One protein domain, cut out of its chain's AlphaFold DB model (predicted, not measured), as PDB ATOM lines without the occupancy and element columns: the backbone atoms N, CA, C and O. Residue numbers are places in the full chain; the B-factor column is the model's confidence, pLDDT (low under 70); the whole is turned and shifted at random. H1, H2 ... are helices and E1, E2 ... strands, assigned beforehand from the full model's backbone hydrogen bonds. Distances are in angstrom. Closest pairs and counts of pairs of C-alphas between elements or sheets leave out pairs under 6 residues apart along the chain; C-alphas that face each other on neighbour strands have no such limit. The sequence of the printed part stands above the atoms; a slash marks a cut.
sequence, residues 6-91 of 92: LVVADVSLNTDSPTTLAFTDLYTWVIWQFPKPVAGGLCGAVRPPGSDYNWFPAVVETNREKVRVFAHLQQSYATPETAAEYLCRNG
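Overview. This is residues 6 to 91 of the 92 residues of an uncharacterized protein of Chloroflexi bacterium (UniProt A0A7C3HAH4). A strongly twisted five-stranded antiparallel sheet has the helix H2 packed across one face; the short H1 is on the opposite face, beside the strands, and a small hairpin, E1 and E2, lies near the E3 end of the sheet. The 86 printed residues hold two named helices and seven named strands, in the order E1 E2 E3 H1 E4 E5 E6 E7 H2, and the class is mixed, helices and strands. The sheet's order is E3 E7 E6 E5 E4. The whole is compact, with a radius of gyration of the C-alphas of 11.4 A and spans of 29 by 25 by 23 A.

Along the chain. E1, residues 6 to 8, begins at C-alpha 6 (7.639, 39.550, -44.500). E2 is residues 11 to 14, E3 residues 19 to 22 and H1 residues 23 to 26. E4, residues 30 to 38, is 19.9 A long and bends by 85 degrees at residue 35. E5, residues 41 to 47, is 18.0 A long, E6, residues 56 to 61, 15.5 A, and E7 is residues 66 to 69. H2, residues 80 to 90, is 15.9 A long and ends at C-alpha 90 (-3.424, 41.288, -24.337).

Arrangement. E4 to E7 form a meander, each strand the antiparallel neighbour of the one before. N 32 and O 45 of E4 and E5 are 2.8 A apart, N 44 and O 58 of E5 and E6 2.8 A, N 68 and O 59 of E7 and E6 2.9 A, and N 21 and O 67 of E3 and E7 2.8 A, each within hydrogen-bond range. H2 has a height over the sheet of 6.6 A and runs across the strands, at 73 degrees to E6 on the local plane; its closest C-alphas to E6 are Pro 57 and Ala 83, 4.5 A. In H2, 6 of 7 O i to N i+4 pairs are within range; H1 is too short for one. In the hairpin E1 and E2, N 8 and O 11 are 2.9 A apart, within range.

Size, cuts and confidence. The C-alphas farthest apart, those of Ala 39 and Ser 51, are 30.6 A apart. The printed part has no cut and no long link. Its mean pLDDT is 90.0, with residues 74 and 91 under 70.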
ATOM      1  N   LEU A   6       8.198  38.424 -43.776       86.56
ATOM      2  CA  LEU A   6       7.639  39.550 -44.500       86.56
ATOM      3  C   LEU A   6       8.721  40.622 -44.628       86.56
ATOM      4  O   LEU A   6       9.234  41.105 -43.622       86.56
ATOM      5  N   VAL A   7       9.054  41.010 -45.856       88.88
ATOM      6  CA  VAL A   7       9.940  42.155 -46.096       88.88
ATOM      7  C   VAL A   7       9.085  43.410 -46.219       88.88
ATOM      8  O   VAL A   7       8.203  43.485 -47.074       88.88
ATOM      9  N   VAL A   8       9.337  44.389 -45.356       86.81
ATOM     10  CA  VAL A   8       8.625  45.668 -45.298       86.81
ATOM     11  C   VAL A   8       9.670  46.769 -45.352       86.81
ATOM     12  O   VAL A   8      10.530  46.783 -44.485       86.81
ATOM     13  N   ALA A   9       9.625  47.662 -46.346       86.25
ATOM     14  CA  ALA A   9      10.593  48.761 -46.494       86.25
ATOM     15  C   ALA A   9      12.054  48.343 -46.183       86.25
ATOM     16  O   ALA A   9      12.692  48.918 -45.302       86.25
ATOM     17  N   ASP A  10      12.524  47.276 -46.844       87.62
ATOM     18  CA  ASP A  10      13.866  46.675 -46.702       87.62
ATOM     19  C   ASP A  10      14.199  46.023 -45.342       87.62
ATOM     20  O   ASP A  10      15.294  45.494 -45.151       87.62
ATOM     21  N   VAL A  11      13.244  45.961 -44.412       90.56
ATOM     22  CA  VAL A  11      13.376  45.273 -43.120       90.56
ATOM     23  C   VAL A  11      12.670  43.921 -43.169       90.56
ATOM     24  O   VAL A  11      11.502  43.819 -43.545       90.56
ATOM     25  N   SER A  12      13.368  42.861 -42.760       92.06
ATOM     26  CA  SER A  12      12.793  41.515 -42.656       92.06
ATOM     27  C   SER A  12      12.120  41.313 -41.300       92.06
ATOM     28  O   SER A  12      12.783  41.339 -40.265       92.06
ATOM     29  N   LEU A  13      10.814  41.065 -41.309       91.88
ATOM     30  CA  LEU A  13      10.004  40.771 -40.131       91.88
ATOM     31  C   LEU A  13       9.548  39.312 -40.151       91.88
ATOM     32  O   LEU A  13       9.060  38.815 -41.162       91.88
ATOM     33  N   ASN A  14       9.661  38.624 -39.022       90.94
ATOM     34  CA  ASN A  14       9.101  37.292 -38.832       90.94
ATOM     35  C   ASN A  14       7.571  37.373 -38.720       90.94
ATOM     36  O   ASN A  14       7.034  38.206 -37.983       90.94
ATOM     37  N   THR A  15       6.871  36.479 -39.419       88.81
ATOM     38  CA  THR A  15       5.403  36.387 -39.363       88.81
ATOM     39  C   THR A  15       4.896  35.288 -38.433       88.81
ATOM     40  O   THR A  15       3.689  35.129 -38.303       88.81
ATOM     41  N   ASP A  16       5.796  34.557 -37.775       89.00
ATOM     42  CA  ASP A  16       5.459  33.512 -36.797       89.00
ATOM     43  C   ASP A  16       5.730  33.950 -35.344       89.00
ATOM     44  O   ASP A  16       5.213  33.360 -34.398       89.00
ATOM     45  N   SER A  17       6.560  34.980 -35.143       89.69
ATOM     46  CA  SER A  17       6.992  35.445 -33.820       89.69
ATOM     47  C   SER A  17       7.386  36.932 -33.831       89.69
ATOM     48  O   SER A  17       7.513  37.536 -34.902       89.69
ATOM     49  N   PRO A  18       7.537  37.589 -32.662       92.12
ATOM     50  CA  PRO A  18       8.049  38.953 -32.609       92.12
ATOM     51  C   PRO A  18       9.472  39.039 -33.180       92.12
ATOM     52  O   PRO A  18      10.318  38.193 -32.899       92.12
ATOM     53  N   THR A  19       9.757  40.097 -33.933       94.69
ATOM     54  CA  THR A  19      11.094  40.372 -34.478       94.69
ATOM     55  C   THR A  19      11.793  41.408 -33.622       94.69
ATOM     56  O   THR A  19      11.284  42.514 -33.466       94.69
ATOM     57  N   THR A  20      12.951  41.068 -33.065       95.31
ATOM     58  CA  THR A  20      13.781  42.024 -32.325       95.31
ATOM     59  C   THR A  20      14.702  42.750 -33.295       95.31
ATOM     60  O   THR A  20      15.537  42.116 -33.932       95.31
ATOM     61  N   LEU A  21      14.567  44.069 -33.365       95.38
ATOM     62  CA  LEU A  21      15.350  44.967 -34.209       95.38
ATOM     63  C   LEU A  21      16.031  46.028 -33.343       95.38
ATOM     64  O   LEU A  21      15.496  46.420 -32.303       95.38
ATOM     65  N   ALA A  22      17.202  46.502 -33.750       96.12
ATOM     66  CA  ALA A  22      17.814  47.691 -33.172       96.12
ATOM     67  C   ALA A  22      17.155  48.961 -33.732       96.12
ATOM     68  O   ALA A  22      16.573  48.952 -34.817       96.12
ATOM     69  N   PHE A  23      17.284  50.088 -33.030       94.38
ATOM     70  CA  PHE A  23      16.805  51.381 -33.542       94.38
ATOM     71  C   PHE A  23      17.463  51.749 -34.881       94.38
ATOM     72  O   PHE A  23      16.820  52.346 -35.739       94.38
ATOM     73  N   THR A  24      18.714  51.335 -35.092       94.56
ATOM     74  CA  THR A  24      19.443  51.530 -36.354       94.56
ATOM     75  C   THR A  24      18.844  50.751 -37.520       94.56
ATOM     76  O   THR A  24      18.888  51.235 -38.645       94.56
ATOM     77  N   ASP A  25      18.248  49.583 -37.270       93.19
ATOM     78  CA  ASP A  25      17.568  48.801 -38.313       93.19
ATOM     79  C   ASP A  25      16.263  49.485 -38.757       93.19
ATOM     80  O   ASP A  25      15.777  49.271 -39.864       93.19
ATOM     81  N   LEU A  26      15.714  50.343 -37.892       93.06
ATOM     82  CA  LEU A  26      14.477  51.097 -38.074       93.06
ATOM     83  C   LEU A  26      14.734  52.590 -38.335       93.06
ATOM     84  O   LEU A  26      13.851  53.410 -38.107       93.06
ATOM     85  N   TYR A  27      15.924  52.971 -38.810       90.25
ATOM     86  CA  TYR A  27      16.340  54.381 -38.889       90.25
ATOM     87  C   TYR A  27      15.428  55.282 -39.747       90.25
ATOM     88  O   TYR A  27      15.384  56.491 -39.528       90.25
ATOM     89  N   THR A  28      14.700  54.719 -40.717       92.69
ATOM     90  CA  THR A  28      13.702  55.437 -41.538       92.69
ATOM     91  C   THR A  28      12.267  55.281 -41.043       92.69
ATOM     92  O   THR A  28      11.355  55.893 -41.599       92.69
ATOM     93  N   TRP A  29      12.043  54.444 -40.034       94.81
ATOM     94  CA  TRP A  29      10.724  54.120 -39.517       94.81
ATOM     95  C   TRP A  29      10.358  55.067 -38.385       94.81
ATOM     96  O   TRP A  29      11.197  55.522 -37.608       94.81
ATOM     97  N   VAL A  30       9.062  55.324 -38.242       95.19
ATOM     98  CA  VAL A  30       8.550  56.023 -37.068       95.19
ATOM     99  C   VAL A  30       8.421  55.014 -35.937       95.19
ATOM    100  O   VAL A  30       7.697  54.029 -36.073       95.19
ATOM    101  N   ILE A  31       9.085  55.279 -34.814       95.12
ATOM    102  CA  ILE A  31       8.913  54.542 -33.559       95.12
ATOM    103  C   ILE A  31       8.079  55.415 -32.624       95.12
ATOM    104  O   ILE A  31       8.525  56.471 -32.180       95.12
ATOM    105  N   TRP A  32       6.858  54.981 -32.326       95.00
ATOM    106  CA  TRP A  32       5.954  55.677 -31.418       95.00
ATOM    107  C   TRP A  32       5.884  54.940 -30.084       95.00
ATOM    108  O   TRP A  32       5.413  53.806 -30.020       95.00
ATOM    109  N   GLN A  33       6.331  55.585 -29.006       93.88
ATOM    110  CA  GLN A  33       6.268  55.032 -27.651       93.88
ATOM    111  C   GLN A  33       5.113  55.634 -26.851       93.88
ATOM    112  O   GLN A  33       4.823  56.827 -26.947       93.88
ATOM    113  N   PHE A  34       4.503  54.825 -25.992       92.19
ATOM    114  CA  PHE A  34       3.530  55.276 -25.005       92.19
ATOM    115  C   PHE A  34       4.089  55.052 -23.595       92.19
ATOM    116  O   PHE A  34       4.767  54.050 -23.363       92.19
ATOM    117  N   PRO A  35       3.796  55.929 -22.617       89.75
ATOM    118  CA  PRO A  35       4.254  55.780 -21.234       89.75
ATOM    119  C   PRO A  35       3.440  54.706 -20.484       89.75
ATOM    120  O   PRO A  35       2.859  54.962 -19.432       89.75
ATOM    121  N   LYS A  36       3.348  53.501 -21.056       90.69
ATOM    122  CA  LYS A  36       2.647  52.333 -20.514       90.69
ATOM    123  C   LYS A  36       3.633  51.160 -20.446       90.69
ATOM    124  O   LYS A  36       4.017  50.653 -21.501       90.69
ATOM    125  N   PRO A  37       4.083  50.755 -19.249       90.50
ATOM    126  CA  PRO A  37       5.032  49.659 -19.104       90.50
ATOM    127  C   PRO A  37       4.386  48.302 -19.398       90.50
ATOM    128  O   PRO A  37       3.232  48.063 -19.052       90.50
ATOM    129  N   VAL A  38       5.167  47.411 -20.003       90.38
ATOM    130  CA  VAL A  38       4.845  46.001 -20.267       90.38
ATOM    131  C   VAL A  38       6.075  45.134 -20.001       90.38
ATOM    132  O   VAL A  38       7.166  45.644 -19.735       90.38
ATOM    133  N   ALA A  39       5.923  43.811 -20.073       87.12
ATOM    134  CA  ALA A  39       7.050  42.898 -19.945       87.12
ATOM    135  C   ALA A  39       8.142  43.228 -20.985       87.12
ATOM    136  O   ALA A  39       7.936  43.121 -22.192       87.12
ATOM    137  N   GLY A  40       9.313  43.643 -20.498       87.25
ATOM    138  CA  GLY A  40      10.484  43.947 -21.320       87.25
ATOM    139  C   GLY A  40      10.643  45.409 -21.750       87.25
ATOM    140  O   GLY A  40      11.742  45.764 -22.153       87.25
ATOM    141  N   GLY A  41       9.637  46.282 -21.618       93.00
ATOM    142  CA  GLY A  41       9.778  47.674 -22.059       93.00
ATOM    143  C   GLY A  41       8.502  48.506 -21.957       93.00
ATOM    144  O   GLY A  41       7.705  48.349 -21.033       93.00
ATOM    145  N   LEU A  42       8.319  49.413 -22.912       93.75
ATOM    146  CA  LEU A  42       7.124  50.241 -23.049       93.75
ATOM    147  C   LEU A  42       6.276  49.765 -24.227       93.75
ATOM    148  O   LEU A  42       6.813  49.335 -25.248       93.75
ATOM    149  N   CYS A  43       4.956  49.895 -24.113       94.25
ATOM    150  CA  CYS A  43       4.090  49.748 -25.273       94.25
ATOM    151  C   CYS A  43       4.461  50.771 -26.345       94.25
ATOM    152  O   CYS A  43       4.664  51.955 -26.061       94.25
ATOM    153  N   GLY A  44       4.449  50.329 -27.591       94.88
ATOM    154  CA  GLY A  44       4.650  51.199 -28.725       94.88
ATOM    155  C   GLY A  44       4.063  50.633 -30.001       94.88
ATOM    156  O   GLY A  44       3.415  49.585 -30.035       94.88
ATOM    157  N   ALA A  45       4.308  51.369 -31.065       95.44
ATOM    158  CA  ALA A  45       4.017  50.957 -32.415       95.44
ATOM    159  C   ALA A  45       5.130  51.463 -33.323       95.44
ATOM    160  O   ALA A  45       5.732  52.506 -33.062       95.44
ATOM    161  N   VAL A  46       5.393  50.733 -34.396       95.38
ATOM    162  CA  VAL A  46       6.318  51.171 -35.436       95.38
ATOM    163  C   VAL A  46       5.613  51.256 -36.770       95.38
ATOM    164  O   VAL A  46       4.695  50.481 -37.044       95.38
ATOM    165  N   ARG A  47       6.039  52.191 -37.609       94.94
ATOM    166  CA  ARG A  47       5.518  52.330 -38.964       94.94
ATOM    167  C   ARG A  47       6.661  52.529 -39.958       94.94
ATOM    168  O   ARG A  47       7.483  53.419 -39.730       94.94
ATOM    169  N   PRO A  48       6.698  51.753 -41.051       93.19
ATOM    170  CA  PRO A  48       7.650  51.971 -42.131       93.19
ATOM    171  C   PRO A  48       7.447  53.329 -42.808       93.19
ATOM    172  O   PRO A  48       6.345  53.884 -42.757       93.19
ATOM    173  N   PRO A  49       8.473  53.864 -43.487       90.50
ATOM    174  CA  PRO A  49       8.293  55.033 -44.336       90.50
ATOM    175  C   PRO A  49       7.319  54.724 -45.485       90.50
ATOM    176  O   PRO A  49       7.316  53.626 -46.036       90.50
ATOM    177  N   GLY A  50       6.517  55.715 -45.877       83.69
ATOM    178  CA  GLY A  50       5.566  55.600 -46.987       83.69
ATOM    179  C   GLY A  50       4.102  55.468 -46.557       83.69
ATOM    180  O   GLY A  50       3.772  55.147 -45.413       83.69
ATOM    181  N   SER A  51       3.195  55.768 -47.489       74.62
ATOM    182  CA  SER A  51       1.750  55.787 -47.227       74.62
ATOM    183  C   SER A  51       1.096  54.405 -47.301       74.62
ATOM    184  O   SER A  51       0.006  54.240 -46.764       74.62
ATOM    185  N   ASP A  52       1.764  53.421 -47.906       83.25
ATOM    186  CA  ASP A  52       1.212  52.082 -48.157       83.25
ATOM    187  C   ASP A  52       1.263  51.152 -46.936       83.25
ATOM    188  O   ASP A  52       0.658  50.079 -46.937       83.25
ATOM    189  N   TYR A  53       1.972  51.556 -45.877       85.38
ATOM    190  CA  TYR A  53       2.163  50.735 -44.688       85.38
ATOM    191  C   TYR A  53       1.370  51.238 -43.483       85.38
ATOM    192  O   TYR A  53       1.388  52.425 -43.135       85.38
ATOM    193  N   ASN A  54       0.730  50.282 -42.813       91.25
ATOM    194  CA  ASN A  54       0.041  50.465 -41.541       91.25
ATOM    195  C   ASN A  54       1.005  50.351 -40.351       91.25
ATOM    196  O   ASN A  54       2.186  50.034 -40.503       91.25
ATOM    197  N   TRP A  55       0.491  50.627 -39.155       93.75
ATOM    198  CA  TRP A  55       1.244  50.496 -37.913       93.75
ATOM    199  C   TRP A  55       1.364  49.035 -37.491       93.75
ATOM    200  O   TRP A  55       0.394  48.278 -37.540       93.75
ATOM    201  N   PHE A  56       2.548  48.671 -37.011       93.69
ATOM    202  CA  PHE A  56       2.830  47.390 -36.383       93.69
ATOM    203  C   PHE A  56       2.931  47.570 -34.869       93.69
ATOM    204  O   PHE A  56       3.631  48.482 -34.415       93.69
ATOM    205  N   PRO A  57       2.291  46.705 -34.068       94.94
ATOM    206  CA  PRO A  57       2.468  46.722 -32.626       94.94
ATOM    207  C   PRO A  57       3.919  46.428 -32.257       94.94
ATOM    208  O   PRO A  57       4.571  45.577 -32.873       94.94
ATOM    209  N   ALA A  58       4.422  47.119 -31.238       95.25
ATOM    210  CA  ALA A  58       5.781  46.927 -30.775       95.25
ATOM    211  C   ALA A  58       5.946  47.073 -29.257       95.25
ATOM    212  O   ALA A  58       5.184  47.767 -28.585       95.25
ATOM    213  N   VAL A  59       7.003  46.457 -28.727       95.50
ATOM    214  CA  VAL A  59       7.554  46.783 -27.405       95.50
ATOM    215  C   VAL A  59       8.861  47.536 -27.607       95.50
ATOM    216  O   VAL A  59       9.762  47.045 -28.286       95.50
ATOM    217  N   VAL A  60       8.954  48.729 -27.025       95.56
ATOM    218  CA  VAL A  60      10.121  49.610 -27.120       95.56
ATOM    219  C   VAL A  60      10.974  49.442 -25.864       95.56
ATOM    220  O   VAL A  60      10.559  49.794 -24.758       95.56
ATOM    221  N   GLU A  61      12.177  48.901 -26.032       94.50
ATOM    222  CA  GLU A  61      13.171  48.704 -24.976       94.50
ATOM    223  C   GLU A  61      14.185  49.858 -25.013       94.50
ATOM    224  O   GLU A  61      15.298  49.708 -25.517       94.50
ATOM    225  N   THR A  62      13.814  51.029 -24.487       88.31
ATOM    226  CA  THR A  62      14.646  52.250 -24.563       88.31
ATOM    227  C   THR A  62      16.045  52.068 -23.968       88.31
ATOM    228  O   THR A  62      17.020  52.521 -24.553       88.31
ATOM    229  N   ASN A  63      16.172  51.328 -22.862       90.00
ATOM    230  CA  ASN A  63      17.462  51.058 -22.207       90.00
ATOM    231  C   ASN A  63      18.421  50.194 -23.043       90.00
ATOM    232  O   ASN A  63      19.602  50.100 -22.719       90.00
ATOM    233  N   ARG A  64      17.905  49.487 -24.054       90.69
ATOM    234  CA  ARG A  64      18.670  48.571 -24.911       90.69
ATOM    235  C   ARG A  64      18.669  49.003 -26.373       90.69
ATOM    236  O   ARG A  64      19.216  48.268 -27.188       90.69
ATOM    237  N   GLU A  65      18.027  50.131 -26.685       94.25
ATOM    238  CA  GLU A  65      17.858  50.669 -28.041       94.25
ATOM    239  C   GLU A  65      17.301  49.624 -29.021       94.25
ATOM    240  O   GLU A  65      17.725  49.507 -30.174       94.25
ATOM    241  N   LYS A  66      16.347  48.822 -28.530       96.25
ATOM    242  CA  LYS A  66      15.716  47.730 -29.274       96.25
ATOM    243  C   LYS A  66      14.213  47.902 -29.353       96.25
ATOM    244  O   LYS A  66      13.573  48.420 -28.438       96.25
ATOM    245  N   VAL A  67      13.650  47.403 -30.441       95.56
ATOM    246  CA  VAL A  67      12.214  47.280 -30.648       95.56
ATOM    247  C   VAL A  67      11.884  45.831 -30.958       95.56
ATOM    248  O   VAL A  67      12.463  45.228 -31.859       95.56
ATOM    249  N   ARG A  68      10.917  45.270 -30.238       95.50
ATOM    250  CA  ARG A  68      10.299  43.991 -30.593       95.50
ATOM    251  C   ARG A  68       9.035  44.274 -31.392       95.50
ATOM    252  O   ARG A  68       8.075  44.779 -30.824       95.50
ATOM    253  N   VAL A  69       9.039  43.972 -32.687       94.50
ATOM    254  CA  VAL A  69       7.938  44.226 -33.628       94.50
ATOM    255  C   VAL A  69       7.087  42.968 -33.800       94.50
ATOM    256  O   VAL A  69       7.604  41.896 -34.108       94.50
ATOM    257  N   PHE A  70       5.772  43.084 -33.636       93.06
ATOM    258  CA  PHE A  70       4.836  41.956 -33.619       93.06
ATOM    259  C   PHE A  70       4.095  41.823 -34.962       93.06
ATOM    260  O   PHE A  70       2.870  41.826 -35.025       93.06
ATOM    261  N   ALA A  71       4.846  41.701 -36.062       90.38
ATOM    262  CA  ALA A  71       4.282  41.586 -37.416       90.38
ATOM    263  C   ALA A  71       3.500  40.282 -37.665       90.38
ATOM    264  O   ALA A  71       2.626  40.232 -38.528       90.38
ATOM    265  N   HIS A  72       3.771  39.242 -36.873       86.50
ATOM    266  CA  HIS A  72       3.045  37.968 -36.891       86.50
ATOM    267  C   HIS A  72       1.564  38.079 -36.519       86.50
ATOM    268  O   HIS A  72       0.803  37.158 -36.794       86.50
ATOM    269  N   LEU A  73       1.126  39.193 -35.923       84.88
ATOM    270  CA  LEU A  73      -0.276  39.382 -35.550       84.88
ATOM    271  C   LEU A  73      -1.210  39.517 -36.767       84.88
ATOM    272  O   LEU A  73      -2.422  39.531 -36.579       84.88
ATOM    273  N   GLN A  74      -0.667  39.617 -37.995       67.38
ATOM    274  CA  GLN A  74      -1.372  39.719 -39.291       67.38
ATOM    275  C   GLN A  74      -2.482  40.787 -39.361       67.38
ATOM    276  O   GLN A  74      -3.203  40.896 -40.352       67.38
ATOM    277  N   GLN A  75      -2.603  41.618 -38.330       75.00
ATOM    278  CA  GLN A  75      -3.574  42.682 -38.212       75.00
ATOM    279  C   GLN A  75      -2.895  43.996 -38.592       75.00
ATOM    280  O   GLN A  75      -1.836  44.348 -38.079       75.00
ATOM    281  N   SER A  76      -3.513  44.710 -39.528       76.75
ATOM    282  CA  SER A  76      -3.122  46.071 -39.879       76.75
ATOM    283  C   SER A  76      -3.822  47.057 -38.953       76.75
ATOM    284  O   SER A  76      -5.047  47.027 -38.838       76.75
ATOM    285  N   TYR A  77      -3.060  47.954 -38.331       89.19
ATOM    286  CA  TYR A  77      -3.598  48.994 -37.456       89.19
ATOM    287  C   TYR A  77      -3.466  50.362 -38.119       89.19
ATOM    288  O   TYR A  77      -2.385  50.759 -38.556       89.19
ATOM    289  N   ALA A  78      -4.572  51.101 -38.186       89.25
ATOM    290  CA  ALA A  78      -4.602  52.408 -38.840       89.25
ATOM    291  C   ALA A  78      -3.859  53.495 -38.040       89.25
ATOM    292  O   ALA A  78      -3.397  54.476 -38.620       89.25
ATOM    293  N   THR A  79      -3.725  53.333 -36.718       92.69
ATOM    294  CA  THR A  79      -3.120  54.336 -35.825       92.69
ATOM    295  C   THR A  79      -2.112  53.699 -34.861       92.69
ATOM    296  O   THR A  79      -2.237  52.508 -34.551       92.69
ATOM    297  N   PRO A  80      -1.130  54.461 -34.339       93.38
ATOM    298  CA  PRO A  80      -0.181  53.924 -33.367       93.38
ATOM    299  C   PRO A  80      -0.860  53.513 -32.055       93.38
ATOM    300  O   PRO A  80      -0.441  52.543 -31.430       93.38
ATOM    301  N   GLU A  81      -1.928  54.202 -31.642       93.62
ATOM    302  CA  GLU A  81      -2.668  53.899 -30.413       93.62
ATOM    303  C   GLU A  81      -3.351  52.537 -30.493       93.62
ATOM    304  O   GLU A  81      -3.286  51.769 -29.538       93.62
ATOM    305  N   THR A  82      -3.988  52.223 -31.626       92.44
ATOM    306  CA  THR A  82      -4.691  50.944 -31.812       92.44
ATOM    307  C   THR A  82      -3.712  49.773 -31.866       92.44
ATOM    308  O   THR A  82      -3.962  48.742 -31.239       92.44
ATOM    309  N   ALA A  83      -2.565  49.958 -32.527       92.62
ATOM    310  CA  ALA A  83      -1.478  48.983 -32.537       92.62
ATOM    311  C   ALA A  83      -0.907  48.744 -31.131       92.62
ATOM    312  O   ALA A  83      -0.812  47.605 -30.676       92.62
ATOM    313  N   ALA A  84      -0.551  49.814 -30.418       91.94
ATOM    314  CA  ALA A  84       0.038  49.711 -29.087       91.94
ATOM    315  C   ALA A  84      -0.955  49.162 -28.052       91.94
ATOM    316  O   ALA A  84      -0.574  48.360 -27.199       91.94
ATOM    317  N   GLU A  85      -2.231  49.560 -28.120       90.25
ATOM    318  CA  GLU A  85      -3.270  49.089 -27.202       90.25
ATOM    319  C   GLU A  85      -3.479  47.578 -27.305       90.25
ATOM    320  O   GLU A  85      -3.675  46.936 -26.271       90.25
ATOM    321  N   TYR A  86      -3.376  47.006 -28.509       86.25
ATOM    322  CA  TYR A  86      -3.478  45.561 -28.692       86.25
ATOM    323  C   TYR A  86      -2.463  44.810 -27.819       86.25
ATOM    324  O   TYR A  86      -2.843  43.885 -27.102       86.25
ATOM    325  N   LEU A  87      -1.198  45.244 -27.805       83.31
ATOM    326  CA  LEU A  87      -0.170  44.644 -26.948       83.31
ATOM    327  C   LEU A  87      -0.360  44.997 -25.473       83.31
ATOM    328  O   LEU A  87      -0.251  44.122 -24.617       83.31
ATOM    329  N   CYS A  88      -0.683  46.256 -25.156       82.62
ATOM    330  CA  CYS A  88      -0.877  46.661 -23.764       82.62
ATOM    331  C   CYS A  88      -2.009  45.883 -23.077       82.62
ATOM    332  O   CYS A  88      -1.938  45.644 -21.875       82.62
ATOM    333  N   ARG A  89      -3.081  45.551 -23.809       81.44
ATOM    334  CA  ARG A  89      -4.254  44.864 -23.254       81.44
ATOM    335  C   ARG A  89      -4.105  43.351 -23.206       81.44
ATOM    336  O   ARG A  89      -4.574  42.752 -22.246       81.44
ATOM    337  N   ASN A  90      -3.495  42.747 -24.224       73.44
ATOM    338  CA  ASN A  90      -3.424  41.288 -24.337       73.44
ATOM    339  C   ASN A  90      -2.167  40.684 -23.692       73.44
ATOM    340  O   ASN A  90      -2.080  39.465 -23.567       73.44
ATOM    341  N   GLY A  91      -1.230  41.523 -23.240       62.59
ATOM    342  CA  GLY A  91       0.082  41.080 -22.780       62.59
ATOM    343  C   GLY A  91       1.004  40.802 -23.971       62.59
ATOM    344  O   GLY A  91       0.587  40.220 -24.970       62.59
TER     345      GLY A  91